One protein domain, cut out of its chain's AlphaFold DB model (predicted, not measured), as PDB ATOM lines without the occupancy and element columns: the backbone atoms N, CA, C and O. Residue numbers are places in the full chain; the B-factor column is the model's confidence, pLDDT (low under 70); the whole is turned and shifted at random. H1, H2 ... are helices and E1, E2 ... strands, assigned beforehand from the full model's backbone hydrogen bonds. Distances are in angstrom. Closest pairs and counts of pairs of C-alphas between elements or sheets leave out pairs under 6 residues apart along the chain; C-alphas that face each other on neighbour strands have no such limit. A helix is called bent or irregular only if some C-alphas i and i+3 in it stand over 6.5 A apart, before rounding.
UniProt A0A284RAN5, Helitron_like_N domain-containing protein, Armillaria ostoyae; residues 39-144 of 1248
ATOM      1  N   ILE A  39      33.126  -5.878  35.709       76.38
ATOM      2  CA  ILE A  39      32.243  -7.010  35.439       76.38
ATOM      3  C   ILE A  39      31.061  -6.881  36.405       76.38
ATOM      4  O   ILE A  39      31.256  -6.772  37.621       76.38
ATOM      5  N   ASP A  40      29.851  -6.833  35.855       72.38
ATOM      6  CA  ASP A  40      28.622  -6.714  36.639       72.38
ATOM      7  C   ASP A  40      28.386  -7.962  37.491       72.38
ATOM      8  O   ASP A  40      28.760  -9.076  37.110       72.38
ATOM      9  N   HIS A  41      27.750  -7.775  38.650       78.12
ATOM     10  CA  HIS A  41      27.558  -8.859  39.606       78.12
ATOM     11  C   HIS A  41      26.768 -10.031  39.029       78.12
ATOM     12  O   HIS A  41      27.185 -11.170  39.209       78.12
ATOM     13  N   ASP A  42      25.745  -9.763  38.218       73.75
ATOM     14  CA  ASP A  42      24.937 -10.790  37.550       73.75
ATOM     15  C   ASP A  42      25.759 -11.723  36.642       73.75
ATOM     16  O   ASP A  42      25.380 -12.871  36.421       73.75
ATOM     17  N   SER A  43      26.904 -11.259  36.126       73.50
ATOM     18  CA  SER A  43      27.793 -12.073  35.282       73.50
ATOM     19  C   SER A  43      28.741 -12.965  36.090       73.50
ATOM     20  O   SER A  43      29.258 -13.947  35.560       73.50
ATOM     21  N   VAL A  44      28.990 -12.624  37.356       78.50
ATOM     22  CA  VAL A  44      29.916 -13.341  38.250       78.50
ATOM     23  C   VAL A  44      29.162 -14.242  39.226       78.50
ATOM     24  O   VAL A  44      29.638 -15.335  39.521       78.50
ATOM     25  N   ALA A  45      27.979 -13.816  39.678       74.75
ATOM     26  CA  ALA A  45      27.157 -14.487  40.681       74.75
ATOM     27  C   ALA A  45      26.937 -15.994  40.430       74.75
ATOM     28  O   ALA A  45      27.090 -16.751  41.386       74.75
ATOM     29  N   PRO A  46      26.688 -16.477  39.192       78.00
ATOM     30  CA  PRO A  46      26.493 -17.910  38.936       78.00
ATOM     31  C   PRO A  46      27.724 -18.788  39.197       78.00
ATOM     32  O   PRO A  46      27.603 -20.009  39.246       78.00
ATOM     33  N   TYR A  47      28.909 -18.184  39.314       75.62
ATOM     34  CA  TYR A  47      30.193 -18.878  39.433       75.62
ATOM     35  C   TYR A  47      30.830 -18.714  40.819       75.62
ATOM     36  O   TYR A  47      31.924 -19.226  41.056       75.62
ATOM     37  N   LEU A  48      30.173 -17.986  41.729       74.19
ATOM     38  CA  LEU A  48      30.589 -17.872  43.123       74.19
ATOM     39  C   LEU A  48      30.274 -19.184  43.855       74.19
ATOM     40  O   LEU A  48      29.156 -19.685  43.787       74.19
ATOM     41  N   ASP A  49      31.260 -19.743  44.554       58.38
ATOM     42  CA  ASP A  49      31.072 -20.957  45.354       58.38
ATOM     43  C   ASP A  49      30.199 -20.656  46.592       58.38
ATOM     44  O   ASP A  49      30.254 -19.547  47.128       58.38
ATOM     45  N   VAL A  50      29.421 -21.627  47.091       50.94
ATOM     46  CA  VAL A  50      28.368 -21.443  48.131       50.94
ATOM     47  C   VAL A  50      28.904 -20.817  49.438       50.94
ATOM     48  O   VAL A  50      28.165 -20.227  50.223       50.94
ATOM     49  N   LYS A  51      30.224 -20.854  49.666       45.59
ATOM     50  CA  LYS A  51      30.893 -20.155  50.779       45.59
ATOM     51  C   LYS A  51      30.917 -18.621  50.659       45.59
ATOM     52  O   LYS A  51      31.138 -17.962  51.672       45.59
ATOM     53  N   ALA A  52      30.679 -18.041  49.481       47.28
ATOM     54  CA  ALA A  52      30.664 -16.588  49.273       47.28
ATOM     55  C   ALA A  52      29.393 -15.902  49.820       47.28
ATOM     56  O   ALA A  52      29.418 -14.700  50.086       47.28
ATOM     57  N   GLU A  53      28.312 -16.652  50.072       42.09
ATOM     58  CA  GLU A  53      27.097 -16.124  50.719       42.09
ATOM     59  C   GLU A  53      27.328 -15.748  52.195       42.09
ATOM     60  O   GLU A  53      26.657 -14.863  52.724       42.09
ATOM     61  N   PHE A  54      28.343 -16.324  52.854       42.50
ATOM     62  CA  PHE A  54      28.685 -16.003  54.247       42.50
ATOM     63  C   PHE A  54      29.354 -14.626  54.431       42.50
ATOM     64  O   PHE A  54      29.539 -14.192  55.567       42.50
ATOM     65  N   MET A  55      29.700 -13.920  53.345       46.53
ATOM     66  CA  MET A  55      30.336 -12.593  53.395       46.53
ATOM     67  C   MET A  55      29.350 -11.413  53.303       46.53
ATOM     68  O   MET A  55      29.788 -10.268  53.229       46.53
ATOM     69  N   GLY A  56      28.030 -11.650  53.308       47.41
ATOM     70  CA  GLY A  56      27.035 -10.564  53.327       47.41
ATOM     71  C   GLY A  56      27.086  -9.643  52.098       47.41
ATOM     72  O   GLY A  56      26.744  -8.463  52.183       47.41
ATOM     73  N   ILE A  57      27.541 -10.164  50.955       51.50
ATOM     74  CA  ILE A  57      27.707  -9.405  49.712       51.50
ATOM     75  C   ILE A  57      26.319  -9.160  49.102       51.50
ATOM     76  O   ILE A  57      25.755 -10.015  48.428       51.50
ATOM     77  N   ALA A  58      25.746  -7.987  49.374       51.38
ATOM     78  CA  ALA A  58      24.490  -7.531  48.781       51.38
ATOM     79  C   ALA A  58      24.611  -7.372  47.242       51.38
ATOM     80  O   ALA A  58      25.708  -7.098  46.752       51.38
ATOM     81  N   PRO A  59      23.502  -7.419  46.470       50.62
ATOM     82  CA  PRO A  59      23.488  -7.289  44.997       50.62
ATOM     83  C   PRO A  59      24.018  -5.946  44.445       50.62
ATOM     84  O   PRO A  59      24.014  -5.712  43.239       50.62
ATOM     85  N   ALA A  60      24.501  -5.054  45.309       59.66
ATOM     86  CA  ALA A  60      25.102  -3.776  44.970       59.66
ATOM     87  C   ALA A  60      26.642  -3.834  45.050       59.66
ATOM     88  O   ALA A  60      27.256  -3.030  45.750       59.66
ATOM     89  N   VAL A  61      27.280  -4.771  44.341       67.00
ATOM     90  CA  VAL A  61      28.746  -4.822  44.166       67.00
ATOM     91  C   VAL A  61      29.126  -4.880  42.683       67.00
ATOM     92  O   VAL A  61      28.374  -5.397  41.863       67.00
ATOM     93  N   ARG A  62      30.293  -4.351  42.310       75.50
ATOM     94  CA  ARG A  62      30.922  -4.579  40.997       75.50
ATOM     95  C   ARG A  62      32.257  -5.275  41.181       75.50
ATOM     96  O   ARG A  62      32.926  -5.088  42.196       75.50
ATOM     97  N   TYR A  63      32.672  -6.026  40.169       80.00
ATOM     98  CA  TYR A  63      33.937  -6.743  40.188       80.00
ATOM     99  C   TYR A  63      34.941  -6.091  39.249       80.00
ATOM    100  O   TYR A  63      34.631  -5.767  38.102       80.00
ATOM    101  N   ARG A  64      36.172  -5.900  39.723       83.88
ATOM    102  CA  ARG A  64      37.290  -5.449  38.891       83.88
ATOM    103  C   ARG A  64      38.240  -6.615  38.646       83.88
ATOM    104  O   ARG A  64      38.701  -7.231  39.605       83.88
ATOM    105  N   TYR A  65      38.563  -6.882  37.383       85.81
ATOM    106  CA  TYR A  65      39.572  -7.883  37.030       85.81
ATOM    107  C   TYR A  65      40.931  -7.527  37.635       85.81
ATOM    108  O   TYR A  65      41.420  -6.409  37.453       85.81
ATOM    109  N   SER A  66      41.527  -8.483  38.345       83.19
ATOM    110  CA  SER A  66      42.868  -8.366  38.911       83.19
ATOM    111  C   SER A  66      43.869  -9.208  38.119       83.19
ATOM    112  O   SER A  66      44.844  -8.661  37.608       83.19
ATOM    113  N   ALA A  67      43.614 -10.511  37.964       84.50
ATOM    114  CA  ALA A  67      44.495 -11.423  37.234       84.50
ATOM    115  C   ALA A  67      43.769 -12.709  36.798       84.50
ATOM    116  O   ALA A  67      42.720 -13.044  37.340       84.50
ATOM    117  N   HIS A  68      44.360 -13.453  35.861       87.12
ATOM    118  CA  HIS A  68      43.951 -14.806  35.477       87.12
ATOM    119  C   HIS A  68      45.157 -15.729  35.669       87.12
ATOM    120  O   HIS A  68      46.185 -15.546  35.015       87.12
ATOM    121  N   VAL A  69      45.076 -16.633  36.644       84.12
ATOM    122  CA  VAL A  69      46.225 -17.372  37.188       84.12
ATOM    123  C   VAL A  69      45.898 -18.856  37.366       84.12
ATOM    124  O   VAL A  69      44.723 -19.194  37.493       84.12
ATOM    125  N   PRO A  70      46.906 -19.742  37.388       82.12
ATOM    126  CA  PRO A  70      46.724 -21.140  37.777       82.12
ATOM    127  C   PRO A  70      46.041 -21.278  39.148       82.12
ATOM    128  O   PRO A  70      46.282 -20.463  40.042       82.12
ATOM    129  N   TYR A  71      45.203 -22.303  39.325       72.81
ATOM    130  CA  TYR A  71      44.453 -22.548  40.569       72.81
ATOM    131  C   TYR A  71      45.347 -22.771  41.806       72.81
ATOM    132  O   TYR A  71      44.919 -22.520  42.928       72.81
ATOM    133  N   ASP A  72      46.588 -23.218  41.615       67.69
ATOM    134  CA  ASP A  72      47.557 -23.532  42.672       67.69
ATOM    135  C   ASP A  72      48.330 -22.311  43.214       67.69
ATOM    136  O   ASP A  72      49.098 -22.443  44.171       67.69
ATOM    137  N   ARG A  73      48.118 -21.103  42.667       65.19
ATOM    138  CA  ARG A  73      48.701 -19.866  43.212       65.19
ATOM    139  C   ARG A  73      47.856 -19.299  44.364       65.19
ATOM    140  O   ARG A  73      46.662 -19.069  44.164       65.19
ATOM    141  N   PRO A  74      48.451 -18.964  45.527       55.06
ATOM    142  CA  PRO A  74      47.714 -18.318  46.611       55.06
ATOM    143  C   PRO A  74      47.215 -16.930  46.178       55.06
ATOM    144  O   PRO A  74      47.975 -16.134  45.618       55.06
ATOM    145  N   ALA A  75      45.934 -16.638  46.429       59.91
ATOM    146  CA  ALA A  75      45.405 -15.281  46.319       59.91
ATOM    147  C   ALA A  75      46.086 -14.381  47.376       59.91
ATOM    148  O   ALA A  75      46.419 -14.878  48.452       59.91
ATOM    149  N   PRO A  76      46.321 -13.085  47.104       61.88
ATOM    150  CA  PRO A  76      46.822 -12.156  48.120       61.88
ATOM    151  C   PRO A  76      45.895 -12.145  49.348       61.88
ATOM    152  O   PRO A  76      44.682 -12.223  49.157       61.88
ATOM    153  N   ASP A  77      46.432 -11.975  50.565       53.12
ATOM    154  CA  ASP A  77      45.679 -11.803  51.832       53.12
ATOM    155  C   ASP A  77      44.894 -10.458  51.886       53.12
ATOM    156  O   ASP A  77      44.903  -9.732  52.878       53.12
ATOM    157  N   ASP A  78      44.227 -10.074  50.794       65.75
ATOM    158  CA  ASP A  78      43.296  -8.943  50.712       65.75
ATOM    159  C   ASP A  78      41.866  -9.499  50.779       65.75
ATOM    160  O   ASP A  78      41.405 -10.175  49.856       65.75
ATOM    161  N   SER A  79      41.145  -9.192  51.863       58.47
ATOM    162  CA  SER A  79      39.762  -9.642  52.095       58.47
ATOM    163  C   SER A  79      38.762  -9.152  51.038       58.47
ATOM    164  O   SER A  79      37.626  -9.621  51.005       58.47
ATOM    165  N   ALA A  80      39.174  -8.236  50.153       70.62
ATOM    166  CA  ALA A  80      38.382  -7.743  49.035       70.62
ATOM    167  C   ALA A  80      38.639  -8.470  47.697       70.62
ATOM    168  O   ALA A  80      38.063  -8.058  46.689       70.62
ATOM    169  N   ILE A  81      39.488  -9.506  47.629       79.56
ATOM    170  CA  ILE A  81      39.760 -10.266  46.393       79.56
ATOM    171  C   ILE A  81      39.147 -11.667  46.473       79.56
ATOM    172  O   ILE A  81      39.389 -12.416  47.412       79.56
ATOM    173  N   ILE A  82      38.393 -12.049  45.441       80.00
ATOM    174  CA  ILE A  82      37.809 -13.384  45.290       80.00
ATOM    175  C   ILE A  82      38.424 -14.118  44.096       80.00
ATOM    176  O   ILE A  82      38.770 -13.501  43.086       80.00
ATOM    177  N   SER A  83      38.542 -15.442  44.196       80.62
ATOM    178  CA  SER A  83      38.941 -16.314  43.088       80.62
ATOM    179  C   SER A  83      37.710 -17.014  42.515       80.62
ATOM    180  O   SER A  83      36.936 -17.625  43.247       80.62
ATOM    181  N   VAL A  84      37.488 -16.877  41.207       81.50
ATOM    182  CA  VAL A  84      36.280 -17.373  40.532       81.50
ATOM    183  C   VAL A  84      36.657 -18.015  39.201       81.50
ATOM    184  O   VAL A  84      37.430 -17.448  38.422       81.50
ATOM    185  N   ARG A  85      36.099 -19.190  38.900       81.25
ATOM    186  CA  ARG A  85      36.257 -19.836  37.592       81.25
ATOM    187  C   ARG A  85      35.194 -19.308  36.626       81.25
ATOM    188  O   ARG A  85      34.100 -19.851  36.539       81.25
ATOM    189  N   LEU A  86      35.517 -18.222  35.928       82.12
ATOM    190  CA  LEU A  86      34.636 -17.610  34.929       82.12
ATOM    191  C   LEU A  86      34.951 -18.113  33.512       82.12
ATOM    192  O   LEU A  86      36.133 -18.193  33.169       82.12
ATOM    193  N   PRO A  87      33.939 -18.356  32.656       82.25
ATOM    194  CA  PRO A  87      34.158 -18.587  31.232       82.25
ATOM    195  C   PRO A  87      34.881 -17.406  30.578       82.25
ATOM    196  O   PRO A  87      34.600 -16.242  30.889       82.25
ATOM    197  N   LEU A  88      35.777 -17.685  29.627       83.00
ATOM    198  CA  LEU A  88      36.574 -16.640  28.973       83.00
ATOM    199  C   LEU A  88      35.718 -15.593  28.258       83.00
ATOM    200  O   LEU A  88      36.085 -14.418  28.268       83.00
ATOM    201  N   GLY A  89      34.555 -15.975  27.723       73.00
ATOM    202  CA  GLY A  89      33.594 -15.042  27.130       73.00
ATOM    203  C   GLY A  89      33.105 -13.955  28.097       73.00
ATOM    204  O   GLY A  89      32.932 -12.806  27.691       73.00
ATOM    205  N   VAL A  90      32.958 -14.277  29.390       76.81
ATOM    206  CA  VAL A  90      32.548 -13.322  30.438       76.81
ATOM    207  C   VAL A  90      33.704 -12.396  30.818       76.81
ATOM    208  O   VAL A  90      33.512 -11.200  31.021       76.81
ATOM    209  N   ILE A  91      34.927 -12.928  30.865       80.50
ATOM    210  CA  ILE A  91      36.129 -12.144  31.176       80.50
ATOM    211  C   ILE A  91      36.455 -11.187  30.020       80.50
ATOM    212  O   ILE A  91      36.828 -10.036  30.246       80.50
ATOM    213  N   ALA A  92      36.287 -11.634  28.772       78.81
ATOM    214  CA  ALA A  92      36.742 -10.928  27.579       78.81
ATOM    215  C   ALA A  92      36.108  -9.538  27.386       78.81
ATOM    216  O   ALA A  92      36.760  -8.615  26.878       78.81
ATOM    217  N   SER A  93      34.863  -9.358  27.832       70.44
ATOM    218  CA  SER A  93      34.150  -8.078  27.777       70.44
ATOM    219  C   SER A  93      34.696  -7.068  28.801       70.44
ATOM    220  O   SER A  93      34.919  -5.901  28.459       70.44
ATOM    221  N   GLY A  94      35.016  -7.534  30.011       72.19
ATOM    222  CA  GLY A  94      35.365  -6.723  31.181       72.19
ATOM    223  C   GLY A  94      36.854  -6.443  31.411       72.19
ATOM    224  O   GLY A  94      37.196  -5.853  32.432       72.19
ATOM    225  N   VAL A  95      37.752  -6.835  30.498       80.31
ATOM    226  CA  VAL A  95      39.208  -6.626  30.659       80.31
ATOM    227  C   VAL A  95      39.829  -5.701  29.600       80.31
ATOM    228  O   VAL A  95      39.350  -5.625  28.460       80.31
ATOM    229  N   PRO A  96      40.918  -4.974  29.924       78.94
ATOM    230  CA  PRO A  96      41.690  -4.221  28.935       78.94
ATOM    231  C   PRO A  96      42.284  -5.130  27.844       78.94
ATOM    232  O   PRO A  96      42.669  -6.265  28.109       78.94
ATOM    233  N   LEU A  97      42.442  -4.611  26.619       79.50
ATOM    234  CA  LEU A  97      42.955  -5.379  25.467       79.50
ATOM    235  C   LEU A  97      44.335  -6.021  25.717       79.50
ATOM    236  O   LEU A  97      44.620  -7.094  25.187       79.50
ATOM    237  N   LEU A  98      45.193  -5.374  26.512       79.44
ATOM    238  CA  LEU A  98      46.509  -5.914  26.861       79.44
ATOM    239  C   LEU A  98      46.394  -7.209  27.681       79.44
ATOM    240  O   LEU A  98      47.079  -8.180  27.367       79.44
ATOM    241  N   GLU A  99      45.509  -7.224  28.679       82.62
ATOM    242  CA  GLU A  99      45.236  -8.399  29.516       82.62
ATOM    243  C   GLU A  99      44.515  -9.487  28.721       82.62
ATOM    244  O   GLU A  99      44.891 -10.654  28.787       82.62
ATOM    245  N   LEU A 100      43.579  -9.105  27.848       85.00
ATOM    246  CA  LEU A 100      42.904 -10.058  26.970       85.00
ATOM    247  C   LEU A 100      43.893 -10.828  26.080       85.00
ATOM    248  O   LEU A 100      43.783 -12.038  25.919       85.00
ATOM    249  N   ARG A 101      44.920 -10.147  25.553       83.62
ATOM    250  CA  ARG A 101      45.995 -10.775  24.760       83.62
ATOM    251  C   ARG A 101      46.941 -11.655  25.579       83.62
ATOM    252  O   ARG A 101      47.694 -12.427  24.986       83.62
ATOM    253  N   ARG A 102      46.979 -11.506  26.907       83.31
ATOM    254  CA  ARG A 102      47.708 -12.419  27.802       83.31
ATOM    255  C   ARG A 102      46.895 -13.686  28.027       83.31
ATOM    256  O   ARG A 102      47.444 -14.765  27.858       83.31
ATOM    257  N   ILE A 103      45.592 -13.547  28.273       85.12
ATOM    258  CA  ILE A 103      44.657 -14.674  28.405       85.12
ATOM    259  C   ILE A 103      44.643 -15.515  27.118       85.12
ATOM    260  O   ILE A 103      44.855 -16.716  27.180       85.12
ATOM    261  N   VAL A 104      44.526 -14.891  25.941       84.88
ATOM    262  CA  VAL A 104      44.601 -15.579  24.632       84.88
ATOM    263  C   VAL A 104      45.865 -16.428  24.469       84.88
ATOM    264  O   VAL A 104      45.796 -17.536  23.951       84.88
ATOM    265  N   ARG A 105      47.019 -15.906  24.905       82.38
ATOM    266  CA  ARG A 105      48.297 -16.630  24.837       82.38
ATOM    267  C   ARG A 105      48.372 -17.770  25.844       82.38
ATOM    268  O   ARG A 105      48.990 -18.781  25.553       82.38
ATOM    269  N   LEU A 106      47.767 -17.587  27.011       83.31
ATOM    270  CA  LEU A 106      47.752 -18.583  28.075       83.31
ATOM    271  C   LEU A 106      46.862 -19.786  27.720       83.31
ATOM    272  O   LEU A 106      47.189 -20.906  28.085       83.31
ATOM    273  N   HIS A 107      45.780 -19.554  26.975       83.12
ATOM    274  CA  HIS A 107      44.863 -20.594  26.487       83.12
ATOM    275  C   HIS A 107      45.211 -21.107  25.075       83.12
ATOM    276  O   HIS A 107      44.419 -21.826  24.476       83.12
ATOM    277  N   ASP A 108      46.368 -20.704  24.534       78.69
ATOM    278  CA  ASP A 108      46.884 -21.043  23.195       78.69
ATOM    279  C   ASP A 108      45.819 -21.057  22.081       78.69
ATOM    280  O   ASP A 108      45.693 -21.985  21.285       78.69
ATOM    281  N   THR A 109      44.993 -20.011  22.020       73.75
ATOM    282  CA  THR A 109      43.783 -20.034  21.179       73.75
ATOM    283  C   THR A 109      44.047 -19.805  19.683       73.75
ATOM    284  O   THR A 109      43.107 -19.663  18.901       73.75
ATOM    285  N   GLY A 110      45.315 -19.713  19.259       70.06
ATOM    286  CA  GLY A 110      45.713 -19.481  17.862       70.06
ATOM    287  C   GLY A 110      45.342 -18.100  17.288       70.06
ATOM    288  O   GLY A 110      45.518 -17.858  16.093       70.06
ATOM    289  N   ILE A 111      44.833 -17.167  18.105       79.81
ATOM    290  CA  ILE A 111      44.378 -15.845  17.649       79.81
ATOM    291  C   ILE A 111      45.574 -14.912  17.383       79.81
ATOM    292  O   ILE A 111      46.363 -14.592  18.274       79.81
ATOM    293  N   GLY A 112      45.683 -14.408  16.149       69.88
ATOM    294  CA  GLY A 112      46.781 -13.536  15.716       69.88
ATOM    295  C   GLY A 112      46.864 -12.182  16.444       69.88
ATOM    296  O   GLY A 112      45.864 -11.555  16.791       69.88
ATOM    297  N   CYS A 113      48.083 -11.651  16.602       68.75
ATOM    298  CA  CYS A 113      48.370 -10.438  17.387       68.75
ATOM    299  C   CYS A 113      47.745  -9.127  16.852       68.75
ATOM    300  O   CYS A 113      47.744  -8.112  17.557       68.75
ATOM    301  N   ARG A 114      47.216  -9.137  15.620       70.25
ATOM    302  CA  ARG A 114      46.584  -7.987  14.949       70.25
ATOM    303  C   ARG A 114      45.052  -7.990  15.012       70.25
ATOM    304  O   ARG A 114      44.446  -7.039  14.531       70.25
ATOM    305  N   VAL A 115      44.425  -9.000  15.623       78.69
ATOM    306  CA  VAL A 115      42.959  -9.059  15.748       78.69
ATOM    307  C   VAL A 115      42.467  -7.967  16.726       78.69
ATOM    308  O   VAL A 115      43.043  -7.809  17.814       78.69
ATOM    309  N   PRO A 116      41.451  -7.160  16.354       79.12
ATOM    310  CA  PRO A 116      40.869  -6.136  17.228       79.12
ATOM    311  C   PRO A 116      40.097  -6.759  18.404       79.12
ATOM    312  O   PRO A 116      39.666  -7.907  18.323       79.12
ATOM    313  N   LYS A 117      39.887  -5.998  19.496       79.69
ATOM    314  CA  LYS A 117      39.264  -6.502  20.743       79.69
ATOM    315  C   LYS A 117      37.952  -7.250  20.479       79.69
ATOM    316  O   LYS A 117      37.791  -8.347  20.992       79.69
ATOM    317  N   ALA A 118      37.069  -6.693  19.648       78.81
ATOM    318  CA  ALA A 118      35.790  -7.313  19.301       78.81
ATOM    319  C   ALA A 118      35.952  -8.710  18.668       78.81
ATOM    320  O   ALA A 118      35.239  -9.634  19.043       78.81
ATOM    321  N   GLY A 119      36.938  -8.891  17.781       78.00
ATOM    322  CA  GLY A 119      37.221 -10.192  17.166       78.00
ATOM    323  C   GLY A 119      37.805 -11.210  18.149       78.00
ATOM    324  O   GLY A 119      37.512 -12.395  18.047       78.00
ATOM    325  N   ILE A 120      38.586 -10.751  19.134       81.94
ATOM    326  CA  ILE A 120      39.090 -11.616  20.212       81.94
ATOM    327  C   ILE A 120      37.946 -12.040  21.145       81.94
ATOM    328  O   ILE A 120      37.874 -13.203  21.525       81.94
ATOM    329  N   VAL A 121      37.053 -11.112  21.507       81.69
ATOM    330  CA  VAL A 121      35.893 -11.392  22.372       81.69
ATOM    331  C   VAL A 121      34.979 -12.439  21.737       81.69
ATOM    332  O   VAL A 121      34.590 -13.377  22.425       81.69
ATOM    333  N   GLU A 122      34.690 -12.328  20.437       79.88
ATOM    334  CA  GLU A 122      33.838 -13.307  19.748       79.88
ATOM    335  C   GLU A 122      34.506 -14.688  19.663       79.88
ATOM    336  O   GLU A 122      33.855 -15.699  19.900       79.88
ATOM    337  N   ALA A 123      35.819 -14.746  19.413       77.69
ATOM    338  CA  ALA A 123      36.556 -16.009  19.348       77.69
ATOM    339  C   ALA A 123      36.694 -16.722  20.710       77.69
ATOM    340  O   ALA A 123      36.843 -17.939  20.753       77.69
ATOM    341  N   LEU A 124      36.652 -15.978  21.822       82.25
ATOM    342  CA  LEU A 124      36.737 -16.526  23.183       82.25
ATOM    343  C   LEU A 124      35.376 -16.858  23.807       82.25
ATOM    344  O   LEU A 124      35.337 -17.410  24.905       82.25
ATOM    345  N   LYS A 125      34.273 -16.507  23.140       77.94
ATOM    346  CA  LYS A 125      32.911 -16.610  23.677       77.94
ATOM    347  C   LYS A 125      32.537 -18.038  24.082       77.94
ATOM    348  O   LYS A 125      31.994 -18.217  25.167       77.94
ATOM    349  N   ASP A 126      32.941 -19.011  23.264       74.31
ATOM    350  CA  ASP A 126      32.677 -20.445  23.445       74.31
ATOM    351  C   ASP A 126      33.981 -21.274  23.517       74.31
ATOM    352  O   ASP A 126      34.001 -22.463  23.198       74.31
ATOM    353  N   HIS A 127      35.105 -20.648  23.887       82.38
ATOM    354  CA  HIS A 127      36.403 -21.325  23.948       82.38
ATOM    355  C   HIS A 127      36.520 -22.229  25.186       82.38
ATOM    356  O   HIS A 127      36.315 -21.767  26.308       82.38
ATOM    357  N   HIS A 128      36.932 -23.484  24.979       79.69
ATOM    358  CA  HIS A 128      37.252 -24.449  26.036       79.69
ATOM    359  C   HIS A 128      38.572 -25.158  25.713       79.69
ATOM    360  O   HIS A 128      38.735 -25.688  24.613       79.69
ATOM    361  N   CYS A 129      39.511 -25.166  26.657       82.75
ATOM    362  CA  CYS A 129      40.776 -25.903  26.573       82.75
ATOM    363  C   CYS A 129      41.244 -26.338  27.971       82.75
ATOM    364  O   CYS A 129      40.670 -25.923  28.979       82.75
ATOM    365  N   ASP A 130      42.332 -27.103  28.055       77.50
ATOM    366  CA  ASP A 130      42.895 -27.586  29.328       77.50
ATOM    367  C   ASP A 130      43.272 -26.440  30.298       77.50
ATOM    368  O   ASP A 130      43.220 -26.580  31.526       77.50
ATOM    369  N   ALA A 131      43.602 -25.254  29.767       76.69
ATOM    370  CA  ALA A 131      43.861 -24.064  30.576       76.69
ATOM    371  C   ALA A 131      42.580 -23.484  31.214       76.69
ATOM    372  O   ALA A 131      42.655 -22.922  32.308       76.69
ATOM    373  N   CYS A 132      41.401 -23.674  30.605       78.94
ATOM    374  CA  CYS A 132      40.103 -23.273  31.176       78.94
ATOM    375  C   CYS A 132      39.745 -24.055  32.443       78.94
ATOM    376  O   CYS A 132      39.031 -23.535  33.302       78.94
ATOM    377  N   GLU A 133      40.259 -25.276  32.593       74.00
ATOM    378  CA  GLU A 133      40.006 -26.110  33.772       74.00
ATOM    379  C   GLU A 133      41.059 -25.923  34.877       74.00
ATOM    380  O   GLU A 133      40.759 -26.129  36.056       74.00
ATOM    381  N   SER A 134      42.269 -25.478  34.521       78.25
ATOM    382  CA  SER A 134      43.408 -25.317  35.440       78.25
ATOM    383  C   SER A 134      43.635 -23.885  35.953       78.25
ATOM    384  O   SER A 134      44.428 -23.694  36.876       78.25
ATOM    385  N   HIS A 135      42.937 -22.882  35.407       84.00
ATOM    386  CA  HIS A 135      43.101 -21.469  35.773       84.00
ATOM    387  C   HIS A 135      41.827 -20.850  36.365       84.00
ATOM    388  O   HIS A 135      40.702 -21.248  36.068       84.00
ATOM    389  N   VAL A 136      42.011 -19.840  37.216       86.38
ATOM    390  CA  VAL A 136      40.949 -19.042  37.841       86.38
ATOM    391  C   VAL A 136      41.192 -17.553  37.647       86.38
ATOM    392  O   VAL A 136      42.314 -17.090  37.441       86.38
ATOM    393  N   THR A 137      40.114 -16.780  37.732       86.94
ATOM    394  CA  THR A 137      40.147 -15.323  37.635       86.94
ATOM    395  C   THR A 137      40.037 -14.711  39.019       86.94
ATOM    396  O   THR A 137      39.089 -14.979  39.754       86.94
ATOM    397  N   LEU A 138      40.996 -13.856  39.364       87.00
ATOM    398  CA  LEU A 138      40.974 -13.049  40.574       87.00
ATOM    399  C   LEU A 138      40.209 -11.752  40.308       87.00
ATOM    400  O   LEU A 138      40.550 -10.990  39.394       87.00
ATOM    401  N   LEU A 139      39.189 -11.491  41.119       84.38
ATOM    402  CA  LEU A 139      38.334 -10.311  41.035       84.38
ATOM    403  C   LEU A 139      38.361  -9.540  42.349       84.38
ATOM    404  O   LEU A 139      38.116 -10.111  43.406       84.38
ATOM    405  N   LYS A 140      38.592  -8.228  42.286       84.31
ATOM    406  CA  LYS A 140      38.420  -7.344  43.444       84.31
ATOM    407  C   LYS A 140      36.958  -6.908  43.548       84.31
ATOM    408  O   LYS A 140      36.415  -6.372  42.578       84.31
ATOM    409  N   VAL A 141      36.338  -7.138  44.701       80.81
ATOM    410  CA  VAL A 141      34.950  -6.775  45.014       80.81
ATOM    411  C   VAL A 141      34.887  -5.303  45.408       80.81
ATOM    412  O   VAL A 141      35.654  -4.847  46.255       80.81
ATOM    413  N   ILE A 142      33.991  -4.543  44.783       69.50
ATOM    414  CA  ILE A 142      33.813  -3.110  45.037       69.50
ATOM    415  C   ILE A 142      32.337  -2.856  45.372       69.50
ATOM    416  O   ILE A 142      31.494  -3.032  44.490       69.50
ATOM    417  N   PRO A 143      31.992  -2.451  46.607       65.25
ATOM    418  CA  PRO A 143      30.620  -2.096  46.956       65.25
ATOM    419  C   PRO A 143      30.172  -0.824  46.228       65.25
ATOM    420  O   PRO A 143      30.906   0.157  46.156       65.25
ATOM    421  N   ILE A 144      28.960  -0.853  45.670       53.97
ATOM    422  CA  ILE A 144      28.358   0.249  44.902       53.97
ATOM    423  C   ILE A 144      27.755   1.305  45.850       53.97
ATOM    424  O   ILE A 144      27.666   2.467  45.467       53.97
TER     425      ILE A 144
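AT A GLANCE: This is residues 39 to 144 of the 1248 residues of the protein "Helitron_like_N domain-containing protein" of Armillaria ostoyae (UniProt A0A284RAN5). A strongly twisted three-stranded sheet forms one part of an elongated body, and beyond it three helices, H3, H4 and H5, stand side by side in a loose triangle, with H4 over the bent strand E1. H1 lies beside the sheet, the short H6 leads into E3, and H2 lies far out at the opposite end from H5. The printed part has 106 residues, with six named helices and three named strands that follow along the chain as H1 H2 E1 E2 H3 H4 H5 H6 E3; the sheet's order is E1 E3 E2, antiparallel, and the class is mixed, helices and strands. It is compact, with a radius of gyration of the C-alphas of 13.9 A, and only just elongated, spanning 42 by 28 by 21 A.

HOW THE PARTS SIT: Begin at residues 39 to 40, which pair antiparallel with residues 62 to 63 of E1, residues 61 to 70. H1, residues 41 to 47, is irregular, with C-alphas 43 and 46 7.0 A apart, and stands at the sheet's level, at a height of 2.9 A; its closest C-alphas to E1 are His 41 and Arg 62, 5.6 A. H2, residues 50 to 55, is not on the sheet and touches no helix. E1 bends by 59 degrees at residue 66. Look across from it to E3, residues 135 to 143, where N 64 and O 140 are 2.9 A apart, within hydrogen-bond range. On the other side of E3 is E2, residues 81 to 84, with N 82 and O 139 at 2.8 A. H3, residues 88 to 94, only grazes the sheet. H4, residues 97 to 106, lies over E1 at a height of 10.6 A. H5, residues 117 to 124, touches H3 at a shallow tilt of 22 degrees, opposite ways; the closest C-alphas are Gly 89 and Leu 124, 5.3 A. H6, residues 130 to 134, only grazes the sheet. Every O i to N i+4 pair is within hydrogen-bond range in H5 and H6, but 5 of 6 in H4, 1 of 3 in H1 and in H3, and 0 of 2 in H2; the O i to N i+3 counts are 2 of 4 in H1 and in H3, and 2 of 3 in H2.

IN THESE COORDINATES: Find C-alpha 41 at (27.558, -8.859, 39.606), where H1 begins. E1 runs 25.1 A to C-alpha 70 at (46.724, -21.140, 37.777). H4 is 14.3 A long. E3 runs 25.6 A to C-alpha 143 at (30.620, -2.096, 46.956).

THE WHOLE: The C-alphas of Phe 54 and Arg 114, 43.9 A, are the two farthest apart. The printed part has no cut and no long link. Mean pLDDT of the printed part is 74.0; residues 49 to 61, 72 to 79, 112 to 113 and 142 to 144 are under 70.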